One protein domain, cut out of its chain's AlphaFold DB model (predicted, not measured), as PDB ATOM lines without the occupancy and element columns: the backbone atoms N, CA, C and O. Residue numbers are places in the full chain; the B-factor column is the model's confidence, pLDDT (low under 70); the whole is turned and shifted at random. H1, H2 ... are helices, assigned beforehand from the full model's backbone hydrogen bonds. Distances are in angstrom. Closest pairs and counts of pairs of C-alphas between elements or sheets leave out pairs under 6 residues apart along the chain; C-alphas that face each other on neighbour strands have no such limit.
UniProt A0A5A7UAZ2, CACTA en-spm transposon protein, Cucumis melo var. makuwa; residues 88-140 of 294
ATOM      1  N   PRO A  88      44.836  31.028  -6.094       76.75
ATOM      2  CA  PRO A  88      43.569  31.497  -5.517       76.75
ATOM      3  C   PRO A  88      42.364  31.264  -6.447       76.75
ATOM      4  O   PRO A  88      41.237  31.108  -5.985       76.75
ATOM      5  N   TYR A  89      42.624  31.153  -7.751       78.00
ATOM      6  CA  TYR A  89      41.673  30.747  -8.779       78.00
ATOM      7  C   TYR A  89      41.145  29.308  -8.618       78.00
ATOM      8  O   TYR A  89      39.942  29.087  -8.716       78.00
ATOM      9  N   LEU A  90      42.007  28.333  -8.307       82.06
ATOM     10  CA  LEU A  90      41.594  26.940  -8.089       82.06
ATOM     11  C   LEU A  90      40.750  26.810  -6.820       82.06
ATOM     12  O   LEU A  90      39.683  26.208  -6.862       82.06
ATOM     13  N   ARG A  91      41.145  27.488  -5.733       82.38
ATOM     14  CA  ARG A  91      40.345  27.549  -4.496       82.38
ATOM     15  C   ARG A  91      38.966  28.174  -4.736       82.38
ATOM     16  O   ARG A  91      37.982  27.743  -4.144       82.38
ATOM     17  N   PHE A  92      38.884  29.191  -5.596       84.31
ATOM     18  CA  PHE A  92      37.610  29.799  -5.981       84.31
ATOM     19  C   PHE A  92      36.724  28.819  -6.759       84.31
ATOM     20  O   PHE A  92      35.545  28.690  -6.432       84.31
ATOM     21  N   ILE A  93      37.278  28.095  -7.736       84.44
ATOM     22  CA  ILE A  93      36.540  27.074  -8.496       84.44
ATOM     23  C   ILE A  93      36.061  25.953  -7.572       84.44
ATOM     24  O   ILE A  93      34.880  25.617  -7.592       84.44
ATOM     25  N   GLU A  94      36.938  25.417  -6.723       82.44
ATOM     26  CA  GLU A  94      36.590  24.384  -5.742       82.44
ATOM     27  C   GLU A  94      35.460  24.846  -4.822       82.44
ATOM     28  O   GLU A  94      34.503  24.110  -4.593       82.44
ATOM     29  N   HIS A  95      35.527  26.087  -4.337       89.75
ATOM     30  CA  HIS A  95      34.483  26.667  -3.503       89.75
ATOM     31  C   HIS A  95      33.142  26.785  -4.249       89.75
ATOM     32  O   HIS A  95      32.101  26.428  -3.697       89.75
ATOM     33  N   GLN A  96      33.150  27.235  -5.509       89.12
ATOM     34  CA  GLN A  96      31.939  27.313  -6.338       89.12
ATOM     35  C   GLN A  96      31.341  25.927  -6.614       89.12
ATOM     36  O   GLN A  96      30.133  25.729  -6.462       89.12
ATOM     37  N   MET A  97      32.181  24.947  -6.952       91.81
ATOM     38  CA  MET A  97      31.755  23.564  -7.167       91.81
ATOM     39  C   MET A  97      31.183  22.950  -5.887       91.81
ATOM     40  O   MET A  97      30.128  22.318  -5.925       91.81
ATOM     41  N   LEU A  98      31.838  23.172  -4.745       87.31
ATOM     42  CA  LEU A  98      31.403  22.647  -3.455       87.31
ATOM     43  C   LEU A  98      30.054  23.234  -3.028       87.31
ATOM     44  O   LEU A  98      29.204  22.497  -2.530       87.31
ATOM     45  N   ASN A  99      29.834  24.533  -3.233       87.94
ATOM     46  CA  ASN A  99      28.554  25.164  -2.914       87.94
ATOM     47  C   ASN A  99      27.434  24.668  -3.829       87.94
ATOM     48  O   ASN A  99      26.386  24.268  -3.330       87.94
ATOM     49  N   THR A 100      27.692  24.573  -5.136       87.94
ATOM     50  CA  THR A 100      26.734  24.002  -6.100       87.94
ATOM     51  C   THR A 100      26.358  22.565  -5.725       87.94
ATOM     52  O   THR A 100      25.192  22.173  -5.765       87.94
ATOM     53  N   PHE A 101      27.342  21.764  -5.310       88.62
ATOM     54  CA  PHE A 101      27.113  20.390  -4.876       88.62
ATOM     55  C   PHE A 101      26.296  20.310  -3.581       88.62
ATOM     56  O   PHE A 101      25.408  19.464  -3.478       88.62
ATOM     57  N   LYS A 102      26.557  21.190  -2.607       91.00
ATOM     58  CA  LYS A 102      25.766  21.271  -1.369       91.00
ATOM     59  C   LYS A 102      24.312  21.634  -1.651       91.00
ATOM     60  O   LYS A 102      23.422  20.951  -1.159       91.00
ATOM     61  N   GLU A 103      24.066  22.640  -2.488       89.00
ATOM     62  CA  GLU A 103      22.710  23.030  -2.894       89.00
ATOM     63  C   GLU A 103      21.970  21.871  -3.572       89.00
ATOM     64  O   GLU A 103      20.828  21.566  -3.220       89.00
ATOM     65  N   PHE A 104      22.650  21.157  -4.472       86.62
ATOM     66  CA  PHE A 104      22.111  19.964  -5.116       86.62
ATOM     67  C   PHE A 104      21.778  18.847  -4.116       86.62
ATOM     68  O   PHE A 104      20.696  18.259  -4.181       86.62
ATOM     69  N   GLN A 105      22.682  18.551  -3.177       87.88
ATOM     70  CA  GLN A 105      22.428  17.556  -2.133       87.88
ATOM     71  C   GLN A 105      21.228  17.940  -1.273       87.88
ATOM     72  O   GLN A 105      20.378  17.091  -0.997       87.88
ATOM     73  N   ASP A 106      21.139  19.207  -0.882       88.06
ATOM     74  CA  ASP A 106      20.044  19.736  -0.083       88.06
ATOM     75  C   ASP A 106      18.707  19.644  -0.827       88.06
ATOM     76  O   ASP A 106      17.696  19.242  -0.243       88.06
ATOM     77  N   ASP A 107      18.687  19.952  -2.123       85.31
ATOM     78  CA  ASP A 107      17.509  19.790  -2.973       85.31
ATOM     79  C   ASP A 107      17.089  18.329  -3.108       85.31
ATOM     80  O   ASP A 107      15.906  18.007  -2.949       85.31
ATOM     81  N   CYS A 108      18.042  17.422  -3.331       81.19
ATOM     82  CA  CYS A 108      17.773  15.989  -3.333       81.19
ATOM     83  C   CYS A 108      17.224  15.532  -1.979       81.19
ATOM     84  O   CYS A 108      16.222  14.819  -1.933       81.19
ATOM     85  N   HIS A 109      17.823  15.967  -0.872       86.56
ATOM     86  CA  HIS A 109      17.373  15.609   0.466       86.56
ATOM     87  C   HIS A 109      15.945  16.101   0.733       86.56
ATOM     88  O   HIS A 109      15.084  15.313   1.136       86.56
ATOM     89  N   ARG A 110      15.656  17.377   0.442       88.12
ATOM     90  CA  ARG A 110      14.305  17.951   0.531       88.12
ATOM     91  C   ARG A 110      13.312  17.182  -0.330       88.12
ATOM     92  O   ARG A 110      12.186  16.955   0.103       88.12
ATOM     93  N   HIS A 111      13.716  16.788  -1.532       84.06
ATOM     94  CA  HIS A 111      12.882  16.025  -2.446       84.06
ATOM     95  C   HIS A 111      12.552  14.637  -1.885       84.06
ATOM     96  O   HIS A 111      11.378  14.300  -1.756       84.06
ATOM     97  N   PHE A 112      13.554  13.856  -1.479       83.00
ATOM     98  CA  PHE A 112      13.329  12.514  -0.939       83.00
ATOM     99  C   PHE A 112      12.559  12.532   0.384       83.00
ATOM    100  O   PHE A 112      11.760  11.636   0.617       83.00
ATOM    101  N   LYS A 113      12.714  13.572   1.214       89.06
ATOM    102  CA  LYS A 113      11.953  13.722   2.464       89.06
ATOM    103  C   LYS A 113      10.450  13.953   2.241       89.06
ATOM    104  O   LYS A 113       9.663  13.640   3.130       89.06
ATOM    105  N   LYS A 114      10.036  14.476   1.077       87.31
ATOM    106  CA  LYS A 114       8.609  14.645   0.730       87.31
ATOM    107  C   LYS A 114       7.896  13.313   0.498       87.31
ATOM    108  O   LYS A 114       6.681  13.255   0.646       87.31
ATOM    109  N   TYR A 115       8.636  12.260   0.159       84.75
ATOM    110  CA  TYR A 115       8.078  10.952  -0.156       84.75
ATOM    111  C   TYR A 115       8.457   9.942   0.926       84.75
ATOM    112  O   TYR A 115       9.630   9.679   1.171       84.75
ATOM    113  N   GLY A 116       7.463   9.312   1.552       79.81
ATOM    114  CA  GLY A 116       7.706   8.254   2.543       79.81
ATOM    115  C   GLY A 116       8.254   6.957   1.935       79.81
ATOM    116  O   GLY A 116       8.720   6.080   2.658       79.81
ATOM    117  N   ASN A 117       8.201   6.812   0.607       84.94
ATOM    118  CA  ASN A 117       8.666   5.629  -0.100       84.94
ATOM    119  C   ASN A 117       9.530   5.998  -1.323       84.94
ATOM    120  O   ASN A 117       9.264   6.946  -2.060       84.94
ATOM    121  N   LEU A 118      10.574   5.198  -1.562       76.31
ATOM    122  CA  LEU A 118      11.540   5.435  -2.640       76.31
ATOM    123  C   LEU A 118      10.931   5.266  -4.045       76.31
ATOM    124  O   LEU A 118      11.437   5.838  -5.008       76.31
ATOM    125  N   LYS A 119       9.864   4.467  -4.184       79.19
ATOM    126  CA  LYS A 119       9.212   4.223  -5.481       79.19
ATOM    127  C   LYS A 119       8.524   5.481  -6.005       79.19
ATOM    128  O   LYS A 119       8.676   5.810  -7.175       79.19
ATOM    129  N   GLU A 120       7.820   6.187  -5.135       81.75
ATOM    130  CA  GLU A 120       7.102   7.421  -5.439       81.75
ATOM    131  C   GLU A 120       8.065   8.580  -5.706       81.75
ATOM    132  O   GLU A 120       7.871   9.315  -6.670       81.75
ATOM    133  N   ALA A 121       9.174   8.667  -4.963       82.06
ATOM    134  CA  ALA A 121      10.245   9.616  -5.274       82.06
ATOM    135  C   ALA A 121      10.867   9.359  -6.660       82.06
ATOM    136  O   ALA A 121      11.126  10.285  -7.421       82.06
ATOM    137  N   ARG A 122      11.076   8.088  -7.038       76.19
ATOM    138  CA  ARG A 122      11.617   7.720  -8.362       76.19
ATOM    139  C   ARG A 122      10.650   7.969  -9.514       76.19
ATOM    140  O   ARG A 122      11.110   8.213 -10.624       76.19
ATOM    141  N   ALA A 123       9.345   7.883  -9.269       81.12
ATOM    142  CA  ALA A 123       8.333   8.224 -10.263       81.12
ATOM    143  C   ALA A 123       8.276   9.737 -10.541       81.12
ATOM    144  O   ALA A 123       7.773  10.143 -11.583       81.12
ATOM    145  N   ASN A 124       8.828  10.556  -9.639       78.69
ATOM    146  CA  ASN A 124       8.785  12.012  -9.700       78.69
ATOM    147  C   ASN A 124      10.192  12.619  -9.549       78.69
ATOM    148  O   ASN A 124      10.408  13.371  -8.608       78.69
ATOM    149  N   PRO A 125      11.180  12.313 -10.409       71.00
ATOM    150  CA  PRO A 125      12.538  12.809 -10.212       71.00
ATOM    151  C   PRO A 125      12.573  14.350 -10.196       71.00
ATOM    152  O   PRO A 125      11.888  14.985 -11.003       71.00
ATOM    153  N   PRO A 126      13.374  14.978  -9.315       70.62
ATOM    154  CA  PRO A 126      13.549  16.422  -9.326       70.62
ATOM    155  C   PRO A 126      14.091  16.860 -10.688       70.62
ATOM    156  O   PRO A 126      14.962  16.206 -11.261       70.62
ATOM    157  N   HIS A 127      13.593  17.990 -11.188       69.50
ATOM    158  CA  HIS A 127      13.956  18.544 -12.497       69.50
ATOM    159  C   HIS A 127      15.481  18.729 -12.672       69.50
ATOM    160  O   HIS A 127      16.007  18.634 -13.778       69.50
ATOM    161  N   LEU A 128      16.210  18.923 -11.567       65.25
ATOM    162  CA  LEU A 128      17.675  19.005 -11.526       65.25
ATOM    163  C   LEU A 128      18.385  17.681 -11.878       65.25
ATOM    164  O   LEU A 128      19.505  17.701 -12.373       65.25
ATOM    165  N   LEU A 129      17.750  16.525 -11.653       64.19
ATOM    166  CA  LEU A 129      18.292  15.204 -12.016       64.19
ATOM    167  C   LEU A 129      17.984  14.812 -13.462       64.19
ATOM    168  O   LEU A 129      18.591  13.892 -14.017       64.19
ATOM    169  N   THR A 130      17.043  15.498 -14.106       58.38
ATOM    170  CA  THR A 130      16.727  15.269 -15.509       58.38
ATOM    171  C   THR A 130      17.619  16.142 -16.387       58.38
ATOM    172  O   THR A 130      17.178  17.153 -16.920       58.38
ATOM    173  N   ASN A 131      18.865  15.707 -16.612       58.56
ATOM    174  CA  ASN A 131      19.777  16.232 -17.645       58.56
ATOM    175  C   ASN A 131      19.268  15.933 -19.075       58.56
ATOM    176  O   ASN A 131      20.000  15.428 -19.924       58.56
ATOM    177  N   LYS A 132      17.981  16.167 -19.352       58.25
ATOM    178  CA  LYS A 132      17.343  15.840 -20.630       58.25
ATOM    179  C   LYS A 132      17.887  16.725 -21.754       58.25
ATOM    180  O   LYS A 132      18.260  16.197 -22.791       58.25
ATOM    181  N   ALA A 133      18.069  18.020 -21.487       51.44
ATOM    182  CA  ALA A 133      18.644  18.972 -22.438       51.44
ATOM    183  C   ALA A 133      20.122  18.685 -22.769       51.44
ATOM    184  O   ALA A 133      20.545  18.869 -23.906       51.44
ATOM    185  N   VAL A 134      20.908  18.191 -21.802       51.22
ATOM    186  CA  VAL A 134      22.313  17.799 -22.035       51.22
ATOM    187  C   VAL A 134      22.392  16.488 -22.823       51.22
ATOM    188  O   VAL A 134      23.244  16.362 -23.693       51.22
ATOM    189  N   ARG A 135      21.479  15.533 -22.583       53.31
ATOM    190  CA  ARG A 135      21.401  14.289 -23.370       53.31
ATOM    191  C   ARG A 135      20.863  14.487 -24.789       53.31
ATOM    192  O   ARG A 135      21.272  13.747 -25.667       53.31
ATOM    193  N   GLU A 136      19.970  15.450 -25.015       52.78
ATOM    194  CA  GLU A 136      19.467  15.784 -26.360       52.78
ATOM    195  C   GLU A 136      20.489  16.582 -27.189       52.78
ATOM    196  O   GLU A 136      20.523  16.437 -28.406       52.78
ATOM    197  N   LYS A 137      21.343  17.397 -26.548       56.59
ATOM    198  CA  LYS A 137      22.431  18.140 -27.217       56.59
ATOM    199  C   LYS A 137      23.721  17.328 -27.384       56.59
ATOM    200  O   LYS A 137      24.565  17.689 -28.199       56.59
ATOM    201  N   GLN A 138      23.881  16.235 -26.640       44.56
ATOM    202  CA  GLN A 138      24.877  15.208 -26.931       44.56
ATOM    203  C   GLN A 138      24.424  14.451 -28.185       44.56
ATOM    204  O   GLN A 138      23.748  13.430 -28.091       44.56
ATOM    205  N   LEU A 139      24.838  14.912 -29.371       37.66
ATOM    206  CA  LEU A 139      24.858  14.088 -30.588       37.66
ATOM    207  C   LEU A 139      25.985  13.040 -30.486       37.66
ATOM    208  O   LEU A 139      26.786  12.862 -31.395       37.66
ATOM    209  N   TYR A 140      26.096  12.390 -29.331       42.50
ATOM    210  CA  TYR A 140      26.923  11.220 -29.145       42.50
ATOM    211  C   TYR A 140      25.979  10.038 -29.264       42.50
ATOM    212  O   TYR A 140      25.232   9.725 -28.336       42.50
TER     213      TYR A 140
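What this domain is: This is residues 88 to 140 of the 294 residues of the protein "CACTA en-spm transposon protein" of Cucumis melo var. makuwa (UniProt A0A5A7UAZ2). One long, straight helix, H1, makes the longest axis; past its last residue the backbone turns a corner into the short helix H2, folds back with the link of residues 124 to 131, and then turns away from H1 into a second short helix, H3, after which residues 138 to 140 close the printed part. Residues 88 to 103 of H1 stick out at one end, and residues 130 to 140, with H3, stick out as a tail. The printed part has 53 residues with three named helices, in the order H1, H2, H3, and no named strand; the class is all helix. It is only just loose, close to extended, with a radius of gyration of the C-alphas of 14.9 A, and flat, spanning 44 by 32 by 11 A.

How they stand to each other: H1, residues 88 to 114, and H2, residues 118 to 123, only just touch, with 3 pairs of C-alphas within 8 A, and only at the corner by their tight link. H1 touches H2 with residues 111 to 112 alone. The closest C-alphas of the two are those of Phe 112 and Ala 121, 6.1 A apart. Their lines stand about perpendicular, at 80 degrees. H3, residues 132 to 137, is apart from both H1 and H2. In H1, H2 and H3 every O i to N i+4 pair is within hydrogen-bond range.

Where its parts are: H1 begins at C-alpha 88, (43.569, 31.497, -5.517), and ends at C-alpha 114, (8.609, 14.645, 0.730), 39.3 A away. H2 is 8.7 A long from C-alpha 118 to C-alpha 123. H3 is 8.6 A long and ends at C-alpha 137, (22.431, 18.140, -27.217).

The domain as a whole: The two C-alphas farthest apart are those of Pro 88 and Lys 119, 43.9 A. The printed part has no cut. The link from H2 to H3, 8 residues, is short. The mean pLDDT of the printed part is 76.1, and residues 127 to 140 are under 70; H3 has a mean of 54.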